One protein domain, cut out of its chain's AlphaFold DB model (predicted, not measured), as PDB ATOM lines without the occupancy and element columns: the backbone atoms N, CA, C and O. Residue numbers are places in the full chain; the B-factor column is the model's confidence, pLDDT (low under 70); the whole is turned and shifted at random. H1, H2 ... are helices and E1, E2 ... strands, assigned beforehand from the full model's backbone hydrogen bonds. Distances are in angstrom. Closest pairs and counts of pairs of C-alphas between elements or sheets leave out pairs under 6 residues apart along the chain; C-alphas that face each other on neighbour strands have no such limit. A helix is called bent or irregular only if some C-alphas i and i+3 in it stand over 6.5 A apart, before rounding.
ATOM      1  N   GLN A 112     164.806 135.889 133.967       97.75
ATOM      2  CA  GLN A 112     164.604 136.411 135.317       97.75
ATOM      3  C   GLN A 112     165.896 137.046 135.852       97.75
ATOM      4  O   GLN A 112     165.904 138.229 136.192       97.75
ATOM      5  N   SER A 113     167.011 136.304 135.833       98.06
ATOM      6  CA  SER A 113     168.322 136.802 136.268       98.06
ATOM      7  C   SER A 113     168.751 138.036 135.476       98.06
ATOM      8  O   SER A 113     169.211 139.000 136.073       98.06
ATOM      9  N   VAL A 114     168.548 138.063 134.152       98.31
ATOM     10  CA  VAL A 114     168.918 139.210 133.296       98.31
ATOM     11  C   VAL A 114     168.200 140.504 133.698       98.31
ATOM     12  O   VAL A 114     168.815 141.575 133.669       98.31
ATOM     13  N   ILE A 115     166.919 140.423 134.068       98.31
ATOM     14  CA  ILE A 115     166.124 141.593 134.467       98.31
ATOM     15  C   ILE A 115     166.392 141.997 135.924       98.31
ATOM     16  O   ILE A 115     166.364 143.186 136.241       98.31
ATOM     17  N   LEU A 116     166.691 141.039 136.806       98.69
ATOM     18  CA  LEU A 116     167.060 141.306 138.202       98.69
ATOM     19  C   LEU A 116     168.478 141.881 138.341       98.69
ATOM     20  O   LEU A 116     168.715 142.722 139.212       98.69
ATOM     21  N   TYR A 117     169.393 141.471 137.459       98.75
ATOM     22  CA  TYR A 117     170.833 141.726 137.538       98.75
ATOM     23  C   TYR A 117     171.241 143.182 137.806       98.75
ATOM     24  O   TYR A 117     172.111 143.382 138.653       98.75
ATOM     25  N   PRO A 118     170.634 144.221 137.186       98.56
ATOM     26  CA  PRO A 118     170.975 145.605 137.514       98.56
ATOM     27  C   PRO A 118     170.856 145.926 139.011       98.56
ATOM     28  O   PRO A 118     171.649 146.706 139.527       98.56
ATOM     29  N   SER A 119     169.885 145.316 139.701       98.69
ATOM     30  CA  SER A 119     169.656 145.515 141.138       98.69
ATOM     31  C   SER A 119     170.425 144.498 141.983       98.69
ATOM     32  O   SER A 119     171.007 144.857 143.002       98.69
ATOM     33  N   THR A 120     170.445 143.226 141.570       98.69
ATOM     34  CA  THR A 120     170.993 142.139 142.393       98.69
ATOM     35  C   THR A 120     172.508 141.975 142.276       98.69
ATOM     36  O   THR A 120     173.124 141.430 143.185       98.69
ATOM     37  N   CYS A 121     173.157 142.498 141.234       98.56
ATOM     38  CA  CYS A 121     174.621 142.459 141.139       98.56
ATOM     39  C   CYS A 121     175.322 143.367 142.165       98.56
ATOM     40  O   CYS A 121     176.496 143.164 142.457       98.56
ATOM     41  N   LEU A 122     174.618 144.338 142.763       98.69
ATOM     42  CA  LEU A 122     175.165 145.120 143.879       98.69
ATOM     43  C   LEU A 122     175.505 144.233 145.089       98.69
ATOM     44  O   LEU A 122     176.394 144.581 145.861       98.69
ATOM     45  N   PHE A 123     174.856 143.072 145.232       98.81
ATOM     46  CA  PHE A 123     175.160 142.115 146.299       98.81
ATOM     47  C   PHE A 123     176.499 141.401 146.123       98.81
ATOM     48  O   PHE A 123     177.009 140.881 147.110       98.81
ATOM     49  N   GLU A 124     177.129 141.464 144.942       98.62
ATOM     50  CA  GLU A 124     178.529 141.040 144.810       98.62
ATOM     51  C   GLU A 124     179.454 141.873 145.707       98.62
ATOM     52  O   GLU A 124     180.534 141.419 146.051       98.62
ATOM     53  N   GLY A 125     179.037 143.077 146.117       98.56
ATOM     54  CA  GLY A 125     179.752 143.916 147.076       98.56
ATOM     55  C   GLY A 125     179.453 143.604 148.543       98.56
ATOM     56  O   GLY A 125     179.765 144.425 149.406       98.56
ATOM     57  N   THR A 126     178.798 142.477 148.834       98.81
ATOM     58  CA  THR A 126     178.333 142.113 150.179       98.81
ATOM     59  C   THR A 126     178.735 140.693 150.557       98.81
ATOM     60  O   THR A 126     179.098 139.884 149.710       98.81
ATOM     61  N   VAL A 127     178.613 140.366 151.839       98.62
ATOM     62  CA  VAL A 127     178.810 139.004 152.371       98.62
ATOM     63  C   VAL A 127     177.681 138.025 152.039       98.62
ATOM     64  O   VAL A 127     177.766 136.857 152.415       98.62
ATOM     65  N   LEU A 128     176.602 138.460 151.388       98.81
ATOM     66  CA  LEU A 128     175.494 137.575 151.032       98.81
ATOM     67  C   LEU A 128     175.832 136.780 149.769       98.81
ATOM     68  O   LEU A 128     176.332 137.335 148.794       98.81
ATOM     69  N   ASN A 129     175.498 135.490 149.750       98.81
ATOM     70  CA  ASN A 129     175.486 134.730 148.510       98.81
ATOM     71  C   ASN A 129     174.322 135.216 147.633       98.81
ATOM     72  O   ASN A 129     173.168 135.257 148.057       98.81
ATOM     73  N   HIS A 130     174.635 135.559 146.391       98.62
ATOM     74  CA  HIS A 130     173.717 136.080 145.375       98.62
ATOM     75  C   HIS A 130     173.286 135.016 144.356       98.62
ATOM     76  O   HIS A 130     173.145 135.284 143.163       98.62
ATOM     77  N   GLY A 131     173.135 133.776 144.812       98.44
ATOM     78  CA  GLY A 131     172.716 132.614 144.032       98.44
ATOM     79  C   GLY A 131     173.817 131.952 143.207       98.44
ATOM     80  O   GLY A 131     173.551 130.942 142.552       98.44
ATOM     81  N   ARG A 132     175.049 132.473 143.213       98.50
ATOM     82  CA  ARG A 132     176.195 131.768 142.619       98.50
ATOM     83  C   ARG A 132     176.455 130.472 143.386       98.50
ATOM     84  O   ARG A 132     176.361 130.445 144.610       98.50
ATOM     85  N   GLY A 133     176.762 129.403 142.656       98.19
ATOM     86  CA  GLY A 133     176.794 128.040 143.196       98.19
ATOM     87  C   GLY A 133     175.428 127.352 143.217       98.19
ATOM     88  O   GLY A 133     175.274 126.275 143.776       98.19
ATOM     89  N   THR A 134     174.418 127.963 142.602       98.19
ATOM     90  CA  THR A 134     173.113 127.349 142.343       98.19
ATOM     91  C   THR A 134     172.776 127.481 140.857       98.19
ATOM     92  O   THR A 134     173.467 128.174 140.107       98.19
ATOM     93  N   TYR A 135     171.661 126.891 140.428       97.38
ATOM     94  CA  TYR A 135     171.107 127.133 139.093       97.38
ATOM     95  C   TYR A 135     170.213 128.385 139.009       97.38
ATOM     96  O   TYR A 135     169.590 128.621 137.975       97.38
ATOM     97  N   SER A 136     170.156 129.210 140.062       97.94
ATOM     98  CA  SER A 136     169.385 130.465 140.131       97.94
ATOM     99  C   SER A 136     170.232 131.700 140.510       97.94
ATOM    100  O   SER A 136     169.819 132.490 141.365       97.94
ATOM    101  N   PRO A 137     171.409 131.915 139.890       98.31
ATOM    102  CA  PRO A 137     172.243 133.083 140.163       98.31
ATOM    103  C   PRO A 137     171.488 134.390 139.908       98.31
ATOM    104  O   PRO A 137     170.711 134.509 138.957       98.31
ATOM    105  N   PHE A 138     171.709 135.368 140.788       98.62
ATOM    106  CA  PHE A 138     171.063 136.684 140.817       98.62
ATOM    107  C   PHE A 138     169.534 136.671 140.983       98.62
ATOM    108  O   PHE A 138     168.912 137.733 140.909       98.62
ATOM    109  N   ALA A 139     168.942 135.498 141.225       98.69
ATOM    110  CA  ALA A 139     167.520 135.298 141.493       98.69
ATOM    111  C   ALA A 139     167.251 134.722 142.895       98.69
ATOM    112  O   ALA A 139     166.098 134.516 143.256       98.69
ATOM    113  N   VAL A 140     168.290 134.491 143.695       98.81
ATOM    114  CA  VAL A 140     168.199 134.215 145.133       98.81
ATOM    115  C   VAL A 140     169.295 134.998 145.850       98.81
ATOM    116  O   VAL A 140     170.355 135.244 145.270       98.81
ATOM    117  N   LEU A 141     169.034 135.427 147.083       98.88
ATOM    118  CA  LEU A 141     169.974 136.186 147.913       98.88
ATOM    119  C   LEU A 141     169.923 135.628 149.335       98.88
ATOM    120  O   LEU A 141     168.825 135.438 149.854       98.88
ATOM    121  N   GLY A 142     171.058 135.394 149.992       98.75
ATOM    122  CA  GLY A 142     171.022 134.893 151.365       98.75
ATOM    123  C   GLY A 142     172.367 134.707 152.049       98.75
ATOM    124  O   GLY A 142     173.429 134.886 151.464       98.75
ATOM    125  N   SER A 143     172.309 134.339 153.323       98.75
ATOM    126  CA  SER A 143     173.471 133.988 154.143       98.75
ATOM    127  C   SER A 143     173.054 133.012 155.246       98.75
ATOM    128  O   SER A 143     171.890 133.036 155.661       98.75
ATOM    129  N   PRO A 144     173.969 132.174 155.766       98.69
ATOM    130  CA  PRO A 144     173.693 131.351 156.941       98.69
ATOM    131  C   PRO A 144     173.251 132.166 158.166       98.69
ATOM    132  O   PRO A 144     172.410 131.709 158.939       98.69
ATOM    133  N   LEU A 145     173.737 133.406 158.309       98.62
ATOM    134  CA  LEU A 145     173.389 134.288 159.433       98.62
ATOM    135  C   LEU A 145     171.958 134.845 159.383       98.62
ATOM    136  O   LEU A 145     171.531 135.514 160.319       98.62
ATOM    137  N   LEU A 146     171.210 134.577 158.312       98.69
ATOM    138  CA  LEU A 146     169.805 134.970 158.180       98.69
ATOM    139  C   LEU A 146     168.829 133.851 158.593       98.69
ATOM    140  O   LEU A 146     167.613 133.978 158.409       98.69
ATOM    141  N   LYS A 147     169.345 132.747 159.150       98.50
ATOM    142  CA  LYS A 147     168.541 131.641 159.676       98.50
ATOM    143  C   LYS A 147     167.550 132.136 160.729       98.50
ATOM    144  O   LYS A 147     167.915 132.865 161.645       98.50
ATOM    145  N   GLY A 148     166.294 131.706 160.607       97.94
ATOM    146  CA  GLY A 148     165.214 132.085 161.525       97.94
ATOM    147  C   GLY A 148     164.566 133.442 161.225       97.94
ATOM    148  O   GLY A 148     163.513 133.725 161.782       97.94
ATOM    149  N   ILE A 149     165.140 134.244 160.322       98.00
ATOM    150  CA  ILE A 149     164.535 135.494 159.832       98.00
ATOM    151  C   ILE A 149     163.741 135.230 158.548       98.00
ATOM    152  O   ILE A 149     162.638 135.744 158.375       98.00
ATOM    153  N   TYR A 150     164.284 134.390 157.664       98.44
ATOM    154  CA  TYR A 150     163.649 134.000 156.406       98.44
ATOM    155  C   TYR A 150     163.358 132.500 156.389       98.44
ATOM    156  O   TYR A 150     164.156 131.694 156.870       98.44
ATOM    157  N   SER A 151     162.214 132.127 155.811       97.69
ATOM    158  CA  SER A 151     161.801 130.727 155.647       97.69
ATOM    159  C   SER A 151     162.425 130.062 154.422       97.69
ATOM    160  O   SER A 151     162.652 128.856 154.425       97.69
ATOM    161  N   PHE A 152     162.707 130.837 153.372       98.62
ATOM    162  CA  PHE A 152     163.362 130.334 152.174       98.62
ATOM    163  C   PHE A 152     164.857 130.127 152.413       98.62
ATOM    164  O   PHE A 152     165.534 130.985 152.989       98.62
ATOM    165  N   SER A 153     165.373 129.008 151.907       98.69
ATOM    166  CA  SER A 153     166.787 128.673 151.971       98.69
ATOM    167  C   SER A 153     167.286 127.966 150.717       98.69
ATOM    168  O   SER A 153     166.526 127.298 150.017       98.69
ATOM    169  N   PHE A 154     168.588 128.059 150.478       98.81
ATOM    170  CA  PHE A 154     169.299 127.361 149.413       98.81
ATOM    171  C   PHE A 154     170.740 127.072 149.846       98.81
ATOM    172  O   PHE A 154     171.265 127.724 150.745       98.81
ATOM    173  N   THR A 155     171.397 126.120 149.188       98.75
ATOM    174  CA  THR A 155     172.794 125.764 149.473       98.75
ATOM    175  C   THR A 155     173.617 125.942 148.202       98.75
ATOM    176  O   THR A 155     173.366 125.228 147.228       98.75
ATOM    177  N   PRO A 156     174.561 126.896 148.158       98.69
ATOM    178  CA  PRO A 156     175.458 127.034 147.027       98.69
ATOM    179  C   PRO A 156     176.532 125.939 147.069       98.69
ATOM    180  O   PRO A 156     177.118 125.660 148.112       98.69
ATOM    181  N   ILE A 157     176.807 125.331 145.922       98.56
ATOM    182  CA  ILE A 157     177.837 124.308 145.716       98.56
ATOM    183  C   ILE A 157     178.802 124.741 144.610       98.56
ATOM    184  O   ILE A 157     178.485 125.615 143.804       98.56
ATOM    185  N   SER A 158     179.973 124.112 144.537       98.31
ATOM    186  CA  SER A 158     180.886 124.310 143.408       98.31
ATOM    187  C   SER A 158     180.269 123.753 142.119       98.31
ATOM    188  O   SER A 158     179.911 122.577 142.058       98.31
ATOM    189  N   ILE A 159     180.124 124.596 141.094       98.00
ATOM    190  CA  ILE A 159     179.620 124.217 139.767       98.00
ATOM    191  C   ILE A 159     180.652 124.658 138.717       98.00
ATOM    192  O   ILE A 159     180.745 125.864 138.443       98.00
ATOM    193  N   PRO A 160     181.404 123.720 138.109       97.00
ATOM    194  CA  PRO A 160     182.385 124.024 137.069       97.00
ATOM    195  C   PRO A 160     181.792 124.847 135.923       97.00
ATOM    196  O   PRO A 160     180.684 124.580 135.451       97.00
ATOM    197  N   GLY A 161     182.510 125.887 135.494       94.00
ATOM    198  CA  GLY A 161     182.064 126.789 134.423       94.00
ATOM    199  C   GLY A 161     180.933 127.763 134.798       94.00
ATOM    200  O   GLY A 161     180.570 128.611 133.983       94.00
ATOM    201  N   MET A 162     180.396 127.695 136.021       95.50
ATOM    202  CA  MET A 162     179.461 128.685 136.566       95.50
ATOM    203  C   MET A 162     180.060 129.395 137.779       95.50
ATOM    204  O   MET A 162     180.302 130.599 137.737       95.50
ATOM    205  N   SER A 163     180.293 128.676 138.873       95.88
ATOM    206  CA  SER A 163     180.851 129.237 140.101       95.88
ATOM    207  C   SER A 163     181.554 128.140 140.881       95.88
ATOM    208  O   SER A 163     180.902 127.318 141.517       95.88
ATOM    209  N   GLU A 164     182.880 128.142 140.845       96.50
ATOM    210  CA  GLU A 164     183.688 127.090 141.469       96.50
ATOM    211  C   GLU A 164     183.969 127.357 142.949       96.50
ATOM    212  O   GLU A 164     184.087 126.417 143.733       96.50
ATOM    213  N   THR A 165     184.005 128.631 143.344       96.69
ATOM    214  CA  THR A 165     184.262 129.071 144.721       96.69
ATOM    215  C   THR A 165     183.162 129.998 145.248       96.69
ATOM    216  O   THR A 165     183.478 131.094 145.689       96.69
ATOM    217  N   PRO A 166     181.862 129.638 145.194       97.81
ATOM    218  CA  PRO A 166     180.799 130.536 145.644       97.81
ATOM    219  C   PRO A 166     180.905 130.871 147.142       97.81
ATOM    220  O   PRO A 166     181.371 130.069 147.953       97.81
ATOM    221  N   LEU A 167     180.401 132.042 147.537       98.31
ATOM    222  CA  LEU A 167     180.251 132.392 148.954       98.31
ATOM    223  C   LEU A 167     179.390 131.353 149.680       98.31
ATOM    224  O   LEU A 167     178.384 130.912 149.124       98.31
ATOM    225  N   HIS A 168     179.761 131.005 150.916       98.38
ATOM    226  CA  HIS A 168     179.037 130.040 151.762       98.38
ATOM    227  C   HIS A 168     178.912 128.641 151.129       98.38
ATOM    228  O   HIS A 168     177.884 127.982 151.268       98.38
ATOM    229  N   THR A 169     179.938 128.196 150.385       98.31
ATOM    230  CA  THR A 169     179.953 126.873 149.729       98.31
ATOM    231  C   THR A 169     179.607 125.763 150.730       98.31
ATOM    232  O   THR A 169     180.263 125.634 151.759       98.31
ATOM    233  N   ASN A 170     178.617 124.932 150.389       98.50
ATOM    234  CA  ASN A 170     178.062 123.838 151.197       98.50
ATOM    235  C   ASN A 170     177.332 124.258 152.488       98.50
ATOM    236  O   ASN A 170     176.909 123.391 153.252       98.50
ATOM    237  N   GLU A 171     177.108 125.551 152.720       98.62
ATOM    238  CA  GLU A 171     176.348 126.045 153.869       98.62
ATOM    239  C   GLU A 171     174.923 126.447 153.465       98.62
ATOM    240  O   GLU A 171     174.675 126.991 152.388       98.62
ATOM    241  N   VAL A 172     173.946 126.191 154.336       98.81
ATOM    242  CA  VAL A 172     172.555 126.593 154.081       98.81
ATOM    243  C   VAL A 172     172.422 128.104 154.264       98.81
ATOM    244  O   VAL A 172     172.547 128.618 155.374       98.81
ATOM    245  N   CYS A 173     172.125 128.809 153.177       98.88
ATOM    246  CA  CYS A 173     171.833 130.236 153.155       98.88
ATOM    247  C   CYS A 173     170.326 130.472 153.260       98.88
ATOM    248  O   CYS A 173     169.560 129.839 152.540       98.88
ATOM    249  N   TYR A 174     169.908 131.426 154.091       98.88
ATOM    250  CA  TYR A 174     168.512 131.857 154.223       98.88
ATOM    251  C   TYR A 174     168.356 133.267 153.651       98.88
ATOM    252  O   TYR A 174     169.286 134.070 153.755       98.88
ATOM    253  N   GLY A 175     167.213 133.581 153.041       98.69
ATOM    254  CA  GLY A 175     166.979 134.923 152.501       98.69
ATOM    255  C   GLY A 175     165.836 135.014 151.494       98.69
ATOM    256  O   GLY A 175     164.772 134.430 151.691       98.69
ATOM    257  N   LEU A 176     166.047 135.779 150.422       98.75
ATOM    258  CA  LEU A 176     165.024 136.107 149.429       98.75
ATOM    259  C   LEU A 176     165.022 135.118 148.257       98.75
ATOM    260  O   LEU A 176     166.063 134.872 147.642       98.75
ATOM    261  N   ASP A 177     163.830 134.639 147.894       98.69
ATOM    262  CA  ASP A 177     163.567 133.930 146.638       98.69
ATOM    263  C   ASP A 177     162.964 134.890 145.608       98.69
ATOM    264  O   ASP A 177     161.812 135.314 145.721       98.69
ATOM    265  N   LEU A 178     163.743 135.241 144.588       98.69
ATOM    266  CA  LEU A 178     163.327 136.136 143.509       98.69
ATOM    267  C   LEU A 178     163.081 135.382 142.195       98.69
ATOM    268  O   LEU A 178     162.839 136.021 141.168       98.69
ATOM    269  N   ARG A 179     163.107 134.040 142.196       98.31
ATOM    270  CA  ARG A 179     162.947 133.219 140.979       98.31
ATOM    271  C   ARG A 179     161.604 133.450 140.291       98.31
ATOM    272  O   ARG A 179     161.547 133.458 139.067       98.31
ATOM    273  N   ASN A 180     160.562 133.722 141.076       97.94
ATOM    274  CA  ASN A 180     159.206 134.021 140.600       97.94
ATOM    275  C   ASN A 180     158.795 135.484 140.847       97.94
ATOM    276  O   ASN A 180     157.610 135.810 140.846       97.94
ATOM    277  N   TYR A 181     159.757 136.379 141.100       98.38
ATOM    278  CA  TYR A 181     159.458 137.793 141.312       98.38
ATOM    279  C   TYR A 181     158.865 138.420 140.038       98.38
ATOM    280  O   TYR A 181     159.429 138.280 138.953       98.38
ATOM    281  N   ASP A 182     157.760 139.159 140.170       97.81
ATOM    282  CA  ASP A 182     157.118 139.854 139.050       97.81
ATOM    283  C   ASP A 182     157.990 141.008 138.527       97.81
ATOM    284  O   ASP A 182     157.946 142.150 139.001       97.81
ATOM    285  N   THR A 183     158.792 140.711 137.505       96.62
ATOM    286  CA  THR A 183     159.718 141.661 136.880       96.62
ATOM    287  C   THR A 183     159.014 142.808 136.154       96.62
ATOM    288  O   THR A 183     159.632 143.859 135.946       96.62
ATOM    289  N   LYS A 184     157.707 142.704 135.866       96.38
ATOM    290  CA  LYS A 184     156.925 143.827 135.322       96.38
ATOM    291  C   LYS A 184     156.893 145.004 136.291       96.38
ATOM    292  O   LYS A 184     156.837 146.153 135.852       96.38
ATOM    293  N   ARG A 185     157.021 144.755 137.601       97.56
ATOM    294  CA  ARG A 185     157.145 145.813 138.618       97.56
ATOM    295  C   ARG A 185     158.398 146.668 138.417       97.56
ATOM    296  O   ARG A 185     158.312 147.885 138.558       97.56
ATOM    297  N   LEU A 186     159.528 146.061 138.038       97.50
ATOM    298  CA  LEU A 186     160.776 146.786 137.742       97.50
ATOM    299  C   LEU A 186     160.656 147.586 136.446       97.50
ATOM    300  O   LEU A 186     161.057 148.746 136.385       97.50
ATOM    301  N   ARG A 187     160.033 146.997 135.419       96.12
ATOM    302  CA  ARG A 187     159.763 147.704 134.159       96.12
ATOM    303  C   ARG A 187     158.845 148.901 134.352       96.12
ATOM    304  O   ARG A 187     159.109 149.966 133.798       96.12
ATOM    305  N   LYS A 188     157.800 148.747 135.169       97.31
ATOM    306  CA  LYS A 188     156.863 149.821 135.510       97.31
ATOM    307  C   LYS A 188     157.540 150.930 136.314       97.31
ATOM    308  O   LYS A 188     157.293 152.099 136.039       97.31
ATOM    309  N   SER A 189     158.388 150.585 137.286       97.25
ATOM    310  CA  SER A 189     159.082 151.584 138.105       97.25
ATOM    311  C   SER A 189     160.201 152.305 137.350       97.25
ATOM    312  O   SER A 189     160.502 153.449 137.689       97.25
ATOM    313  N   LYS A 190     160.817 151.647 136.353       97.75
ATOM    314  CA  LYS A 190     162.031 152.100 135.644       97.75
ATOM    315  C   LYS A 190     163.150 152.506 136.606       97.75
ATOM    316  O   LYS A 190     163.891 153.455 136.350       97.75
ATOM    317  N   LYS A 191     163.244 151.791 137.726       98.19
ATOM    318  CA  LYS A 191     164.186 152.045 138.812       98.19
ATOM    319  C   LYS A 191     164.867 150.748 139.238       98.19
ATOM    320  O   LYS A 191     164.233 149.692 139.249       98.19
ATOM    321  N   LEU A 192     166.131 150.846 139.640       98.50
ATOM    322  CA  LEU A 192     166.819 149.795 140.392       98.50
ATOM    323  C   LEU A 192     166.040 149.502 141.675       98.50
ATOM    324  O   LEU A 192     165.489 150.423 142.274       98.50
ATOM    325  N   ASN A 193     165.998 148.255 142.131       98.56
ATOM    326  CA  ASN A 193     165.376 147.928 143.408       98.56
ATOM    327  C   ASN A 193     166.402 148.033 144.542       98.56
ATOM    328  O   ASN A 193     167.208 147.128 144.741       98.56
ATOM    329  N   LEU A 194     166.356 149.139 145.289       98.56
ATOM    330  CA  LEU A 194     167.221 149.358 146.455       98.56
ATOM    331  C   LEU A 194     166.663 148.706 147.723       98.56
ATOM    332  O   LEU A 194     167.415 148.446 148.659       98.56
ATOM    333  N   LYS A 195     165.357 148.411 147.745       98.56
ATOM    334  CA  LYS A 195     164.668 147.894 148.931       98.56
ATOM    335  C   LYS A 195     165.246 146.563 149.378       98.56
ATOM    336  O   LYS A 195     165.418 146.379 150.569       98.56
ATOM    337  N   TRP A 196     165.633 145.692 148.445       98.81
ATOM    338  CA  TRP A 196     166.294 144.431 148.793       98.81
ATOM    339  C   TRP A 196     167.613 144.650 149.535       98.81
ATOM    340  O   TRP A 196     167.874 143.960 150.513       98.81
ATOM    341  N   MET A 197     168.442 145.605 149.094       98.88
ATOM    342  CA  MET A 197     169.712 145.914 149.764       98.88
ATOM    343  C   MET A 197     169.456 146.466 151.166       98.88
ATOM    344  O   MET A 197     170.087 146.026 152.118       98.88
ATOM    345  N   MET A 198     168.498 147.386 151.299       98.81
ATOM    346  CA  MET A 198     168.124 147.983 152.583       98.81
ATOM    347  C   MET A 198     167.535 146.943 153.551       98.81
ATOM    348  O   MET A 198     167.941 146.879 154.707       98.81
ATOM    349  N   GLU A 199     166.613 146.102 153.081       98.69
ATOM    350  CA  GLU A 199     165.970 145.029 153.848       98.69
ATOM    351  C   GLU A 199     166.995 144.005 154.340       98.69
ATOM    352  O   GLU A 199     167.065 143.722 155.536       98.69
ATOM    353  N   LEU A 200     167.833 143.492 153.438       98.81
ATOM    354  CA  LEU A 200     168.837 142.495 153.785       98.81
ATOM    355  C   LEU A 200     169.957 143.084 154.646       98.81
ATOM    356  O   LEU A 200     170.389 142.419 155.586       98.81
ATOM    357  N   TYR A 201     170.379 144.331 154.398       98.81
ATOM    358  CA  TYR A 201     171.292 145.031 155.300       98.81
ATOM    359  C   TYR A 201     170.689 145.128 156.696       98.81
ATOM    360  O   TYR A 201     171.371 144.771 157.649       98.81
ATOM    361  N   ASN A 202     169.418 145.528 156.834       98.62
ATOM    362  CA  ASN A 202     168.722 145.662 158.119       98.62
ATOM    363  C   ASN A 202     168.498 144.324 158.836       98.62
ATOM    364  O   ASN A 202     168.631 144.271 160.058       98.62
ATOM    365  N   ALA A 203     168.239 143.245 158.102       98.62
ATOM    366  CA  ALA A 203     168.073 141.909 158.667       98.62
ATOM    367  C   ALA A 203     169.402 141.255 159.085       98.62
ATOM    368  O   ALA A 203     169.428 140.449 160.010       98.62
ATOM    369  N   TYR A 204     170.515 141.583 158.421       98.69
ATOM    370  CA  TYR A 204     171.792 140.911 158.661       98.69
ATOM    371  C   TYR A 204     172.392 141.272 160.032       98.69
ATOM    372  O   TYR A 204     172.604 142.457 160.292       98.69
ATOM    373  N   PRO A 205     172.703 140.311 160.916       98.12
ATOM    374  CA  PRO A 205     173.102 140.623 162.292       98.12
ATOM    375  C   PRO A 205     174.476 141.309 162.395       98.12
ATOM    376  O   PRO A 205     174.661 142.192 163.229       98.12
ATOM    377  N   ASP A 206     175.431 140.973 161.524       98.25
ATOM    378  CA  ASP A 206     176.799 141.510 161.573       98.25
ATOM    379  C   ASP A 206     176.994 142.701 160.614       98.25
ATOM    380  O   ASP A 206     177.569 142.596 159.524       98.25
ATOM    381  N   LYS A 207     176.499 143.876 161.026       98.12
ATOM    382  CA  LYS A 207     176.553 145.112 160.217       98.12
ATOM    383  C   LYS A 207     177.969 145.515 159.818       98.12
ATOM    384  O   LYS A 207     178.169 146.026 158.717       98.12
ATOM    385  N   LYS A 208     178.943 145.295 160.708       97.69
ATOM    386  CA  LYS A 208     180.343 145.700 160.513       97.69
ATOM    387  C   LYS A 208     180.955 144.995 159.306       97.69
ATOM    388  O   LYS A 208     181.738 145.595 158.574       97.69
ATOM    389  N   ASN A 209     180.589 143.734 159.103       98.31
ATOM    390  CA  ASN A 209     181.147 142.916 158.042       98.31
ATOM    391  C   ASN A 209     180.318 142.891 156.760       98.31
ATOM    392  O   ASN A 209     180.814 142.380 155.763       98.31
ATOM    393  N   PHE A 210     179.114 143.470 156.733       98.81
ATOM    394  CA  PHE A 210     178.205 143.345 155.589       98.81
ATOM    395  C   PHE A 210     178.841 143.717 154.235       98.81
ATOM    396  O   PHE A 210     178.669 142.992 153.260       98.81
ATOM    397  N   PHE A 211     179.618 144.805 154.193       98.69
ATOM    398  CA  PHE A 211     180.353 145.278 153.008       98.69
ATOM    399  C   PHE A 211     181.868 144.988 153.080       98.69
ATOM    400  O   PHE A 211     182.672 145.625 152.392       98.69
ATOM    401  N   ASN A 212     182.305 144.077 153.956       98.00
ATOM    402  CA  ASN A 212     183.724 143.805 154.171       98.00
ATOM    403  C   ASN A 212     184.284 142.865 153.094       98.00
ATOM    404  O   ASN A 212     184.356 141.648 153.269       98.00
ATOM    405  N   LYS A 213     184.774 143.460 152.003       97.38
ATOM    406  CA  LYS A 213     185.415 142.737 150.893       97.38
ATOM    407  C   LYS A 213     186.645 141.903 151.271       97.38
ATOM    408  O   LYS A 213     187.089 141.081 150.484       97.38
ATOM    409  N   LYS A 214     187.237 142.105 152.456       97.75
ATOM    410  CA  LYS A 214     188.417 141.336 152.890       97.75
ATOM    411  C   LYS A 214     188.069 139.912 153.331       97.75
ATOM    412  O   LYS A 214     188.979 139.109 153.494       97.75
ATOM    413  N   LEU A 215     186.787 139.605 153.541       97.44
ATOM    414  CA  LEU A 215     186.349 138.292 154.023       97.44
ATOM    415  C   LEU A 215     186.409 137.202 152.952       97.44
ATOM    416  O   LEU A 215     186.512 136.027 153.286       97.44
ATOM    417  N   SER A 216     186.347 137.570 151.673       97.25
ATOM    418  CA  SER A 216     186.471 136.627 150.566       97.25
ATOM    419  C   SER A 216     186.844 137.356 149.283       97.25
ATOM    420  O   SER A 216     186.377 138.464 149.034       97.25
ATOM    421  N   LYS A 217     187.626 136.691 148.427       96.31
ATOM    422  CA  LYS A 217     187.950 137.161 147.069       96.31
ATOM    423  C   LYS A 217     186.720 137.307 146.163       96.31
ATOM    424  O   LYS A 217     186.793 138.007 145.162       96.31
ATOM    425  N   GLU A 218     185.616 136.650 146.513       96.56
ATOM    426  CA  GLU A 218     184.347 136.716 145.777       96.56
ATOM    427  C   GLU A 218     183.503 137.942 146.151       96.56
ATOM    428  O   GLU A 218     182.468 138.185 145.529       96.56
ATOM    429  N   ILE A 219     183.917 138.697 147.178       98.31
ATOM    430  CA  ILE A 219     183.258 139.940 147.571       98.31
ATOM    431  C   ILE A 219     183.974 141.091 146.871       98.31
ATOM    432  O   ILE A 219     185.116 141.442 147.171       98.31
ATOM    433  N   ASN A 220     183.269 141.698 145.928       97.50
ATOM    434  CA  ASN A 220     183.717 142.853 145.177       97.50
ATOM    435  C   ASN A 220     183.667 144.137 146.018       97.50
ATOM    436  O   ASN A 220     183.131 144.209 147.122       97.50
ATOM    437  N   ASP A 221     184.249 145.200 145.472       98.25
ATOM    438  CA  ASP A 221     184.169 146.522 146.080       98.25
ATOM    439  C   ASP A 221     182.814 147.170 145.757       98.25
ATOM    440  O   ASP A 221     182.546 147.515 144.601       98.25
ATOM    441  N   ILE A 222     181.961 147.340 146.773       98.56
ATOM    442  CA  ILE A 222     180.636 147.952 146.609       98.56
ATOM    443  C   ILE A 222     180.715 149.377 146.054       98.56
ATOM    444  O   ILE A 222     179.857 149.753 145.256       98.56
ATOM    445  N   ASP A 223     181.759 150.142 146.383       98.62
ATOM    446  CA  ASP A 223     181.891 151.519 145.903       98.62
ATOM    447  C   ASP A 223     182.146 151.516 144.389       98.62
ATOM    448  O   ASP A 223     181.597 152.340 143.662       98.62
ATOM    449  N   LYS A 224     182.896 150.532 143.874       98.50
ATOM    450  CA  LYS A 224     183.116 150.351 142.425       98.50
ATOM    451  C   LYS A 224     181.862 149.848 141.704       98.50
ATOM    452  O   LYS A 224     181.561 150.300 140.596       98.50
ATOM    453  N   LEU A 225     181.116 148.934 142.326       98.44
ATOM    454  CA  LEU A 225     179.851 148.421 141.786       98.44
ATOM    455  C   LEU A 225     178.792 149.523 141.689       98.44
ATOM    456  O   LEU A 225     178.202 149.707 140.624       98.44
ATOM    457  N   ALA A 226     178.594 150.286 142.766       98.50
ATOM    458  CA  ALA A 226     177.689 151.429 142.788       98.50
ATOM    459  C   ALA A 226     178.225 152.558 141.896       98.50
ATOM    460  O   ALA A 226     177.499 153.104 141.068       98.50
ATOM    461  N   GLY A 227     179.530 152.810 141.927       98.50
ATOM    462  CA  GLY A 227     180.199 153.908 141.224       98.50
ATOM    463  C   GLY A 227     180.227 155.206 142.024       98.50
ATOM    464  O   GLY A 227     180.453 156.263 141.453       98.50
ATOM    465  N   THR A 228     179.973 155.124 143.325       98.62
ATOM    466  CA  THR A 228     180.062 156.218 144.296       98.62
ATOM    467  C   THR A 228     180.357 155.615 145.668       98.62
ATOM    468  O   THR A 228     180.003 154.459 145.923       98.62
ATOM    469  N   ARG A 229     180.983 156.391 146.554       98.56
ATOM    470  CA  ARG A 229     181.193 156.016 147.963       98.56
ATOM    471  C   ARG A 229     179.932 156.244 148.804       98.56
ATOM    472  O   ARG A 229     179.688 155.497 149.752       98.56
ATOM    473  N   ASP A 230     179.072 157.171 148.379       98.50
ATOM    474  CA  ASP A 230     177.878 157.581 149.122       98.50
ATOM    475  C   ASP A 230     176.889 156.431 149.327       98.50
ATOM    476  O   ASP A 230     176.244 156.348 150.365       98.50
ATOM    477  N   PHE A 231     176.761 155.516 148.359       98.69
ATOM    478  CA  PHE A 231     175.740 154.467 148.406       98.69
ATOM    479  C   PHE A 231     175.886 153.578 149.646       98.69
ATOM    480  O   PHE A 231     174.923 153.367 150.379       98.69
ATOM    481  N   LYS A 232     177.102 153.087 149.913       98.56
ATOM    482  CA  LYS A 232     177.392 152.270 151.097       98.56
ATOM    483  C   LYS A 232     177.142 153.063 152.381       98.56
ATOM    484  O   LYS A 232     176.505 152.556 153.301       98.56
ATOM    485  N   GLU A 233     177.634 154.298 152.435       98.62
ATOM    486  CA  GLU A 233     177.517 155.172 153.607       98.62
ATOM    487  C   GLU A 233     176.054 155.494 153.932       98.62
ATOM    488  O   GLU A 233     175.648 155.429 155.090       98.62
ATOM    489  N   GLN A 234     175.235 155.748 152.913       98.81
ATOM    490  CA  GLN A 234     173.811 156.026 153.057       98.81
ATOM    491  C   GLN A 234     173.020 154.801 153.539       98.81
ATOM    492  O   GLN A 234     172.134 154.956 154.380       98.81
ATOM    493  N   ILE A 235     173.348 153.593 153.058       98.75
ATOM    494  CA  ILE A 235     172.746 152.346 153.562       98.75
ATOM    495  C   ILE A 235     173.081 152.157 155.047       98.75
ATOM    496  O   ILE A 235     172.179 151.906 155.844       98.75
ATOM    497  N   ILE A 236     174.349 152.339 155.432       98.62
ATOM    498  CA  ILE A 236     174.795 152.228 156.833       98.62
ATOM    499  C   ILE A 236     174.117 153.279 157.720       98.62
ATOM    500  O   ILE A 236     173.706 152.974 158.837       98.62
ATOM    501  N   ALA A 237     173.962 154.505 157.219       98.50
ATOM    502  CA  ALA A 237     173.313 155.602 157.930       98.50
ATOM    503  C   ALA A 237     171.779 155.477 158.009       98.50
ATOM    504  O   ALA A 237     171.131 156.357 158.576       98.50
ATOM    505  N   GLY A 238     171.182 154.428 157.431       98.31
ATOM    506  CA  GLY A 238     169.735 154.213 157.461       98.31
ATOM    507  C   GLY A 238     168.943 155.240 156.651       98.31
ATOM    508  O   GLY A 238     167.791 155.526 156.981       98.31
ATOM    509  N   LYS A 239     169.546 155.816 155.604       98.69
ATOM    510  CA  LYS A 239     168.870 156.771 154.719       98.69
ATOM    511  C   LYS A 239     167.682 156.131 154.014       98.69
ATOM    512  O   LYS A 239     167.708 154.959 153.639       98.69
ATOM    513  N   THR A 240     166.640 156.924 153.801       98.62
ATOM    514  CA  THR A 240     165.471 156.493 153.032       98.62
ATOM    515  C   THR A 240     165.830 156.285 151.558       98.62
ATOM    516  O   THR A 240     166.783 156.866 151.033       98.62
ATOM    517  N   GLU A 241     165.032 155.478 150.848       98.38
ATOM    518  CA  GLU A 241     165.221 155.260 149.407       98.38
ATOM    519  C   GLU A 241     165.179 156.583 148.617       98.38
ATOM    520  O   GLU A 241     165.905 156.754 147.638       98.38
ATOM    521  N   GLU A 242     164.340 157.527 149.048       98.50
ATOM    522  CA  GLU A 242     164.210 158.843 148.427       98.50
ATOM    523  C   GLU A 242     165.476 159.688 148.597       98.50
ATOM    524  O   GLU A 242     165.980 160.224 147.611       98.50
ATOM    525  N   GLU A 243     166.044 159.743 149.806       98.62
ATOM    526  CA  GLU A 243     167.308 160.447 150.065       98.62
ATOM    527  C   GLU A 243     168.466 159.866 149.244       98.62
ATOM    528  O   GLU A 243     169.215 160.620 148.619       98.62
ATOM    529  N   ILE A 244     168.578 158.532 149.191       98.75
ATOM    530  CA  ILE A 244     169.608 157.842 148.402       98.75
ATOM    531  C   ILE A 244     169.492 158.235 146.927       98.75
ATOM    532  O   ILE A 244     170.465 158.659 146.306       98.75
ATOM    533  N   ARG A 245     168.289 158.171 146.354       98.50
ATOM    534  CA  ARG A 245     168.071 158.519 144.942       98.50
ATOM    535  C   ARG A 245     168.316 159.990 144.642       98.50
ATOM    536  O   ARG A 245     168.901 160.306 143.606       98.50
ATOM    537  N   LYS A 246     167.892 160.876 145.544       98.56
ATOM    538  CA  LYS A 246     168.091 162.322 145.413       98.56
ATOM    539  C   LYS A 246     169.574 162.676 145.305       98.56
ATOM    540  O   LYS A 246     169.913 163.616 144.594       98.56
ATOM    541  N   SER A 247     170.460 161.894 145.930       98.06
ATOM    542  CA  SER A 247     171.908 162.128 145.854       98.06
ATOM    543  C   SER A 247     172.486 161.989 144.437       98.06
ATOM    544  O   SER A 247     173.388 162.740 144.075       98.06
ATOM    545  N   TRP A 248     171.944 161.102 143.590       98.19
ATOM    546  CA  TRP A 248     172.437 160.911 142.217       98.19
ATOM    547  C   TRP A 248     171.549 161.491 141.121       98.19
ATOM    548  O   TRP A 248     171.936 161.493 139.946       98.19
TER     549      TRP A 248
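What this domain is: This is residues 112 to 248 of the 266 residues of the protein "DUF1343 domain-containing protein" of Acidobacteria bacterium (UniProt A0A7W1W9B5). Helix H1 and the small antiparallel hairpin of E1 and E2 lie near the middle, between a large loop region, residues 144 to 172, at one end and the short helices H5 and H6 at the other. H4 packs on the last part of H1, and H2 lies far out. The printed part has 137 residues, with named elements in the order H1 E1 E2 H2 H3 H4 H5 H6; these hold 58 residues, under half, mostly helix. It is compact and rounded, with a radius of gyration of the C-alphas of 14.3 A and spans of 41 by 34 by 30 A.

How they stand to each other: H1, residues 112 to 125, touches H4, residues 222 to 226, with residues 121 to 125 alone; the closest C-alphas, of Gly 125 and Ile 222, are 4.2 A apart. E1, residues 140 to 143, and E2, residues 173 to 177, form a hairpin at 152 degrees, with N 141 and O 176 3.1 A apart, within hydrogen-bond range. H2, residues 184 to 189, is near H1. H3, residues 195 to 203, is close to but not clearly touching H5, residues 230 to 236; their closest C-alphas, of Met 198 and Ile 235, are 6.4 A apart. H4 and H5 touch only at the corner, Asp 223 to Lys 232, C-alphas 6.9 A apart. H6, residues 241 to 248, is close to but not clearly touching H5, at a shallow tilt of 21 degrees, opposite ways. Every O i to N i+4 pair is within hydrogen-bond range in H2, H3, H4 and H5, but 3 of 4 in H6 and 4 of 10 in H1, which has 7 of 11 O i to N i+3 pairs within range.

Where its parts are: H1 begins at C-alpha 112 (164.604, 136.411, 135.317) and spans 20.6 A; it is irregular, only just, with C-alphas 115 and 118 7.0 A apart. E2 spans 11.2 A, H3 11.9 A and H6 11.6 A, ending at C-alpha 248 (172.437, 160.911, 142.217).

The domain as a whole: The C-alphas farthest apart, of Pro 160 and Lys 246, are 41.7 A apart. The printed part has no cut; the links H1 to E1, E1 to E2 and H3 to H4 are long. No printed residue is under 70 in pLDDT.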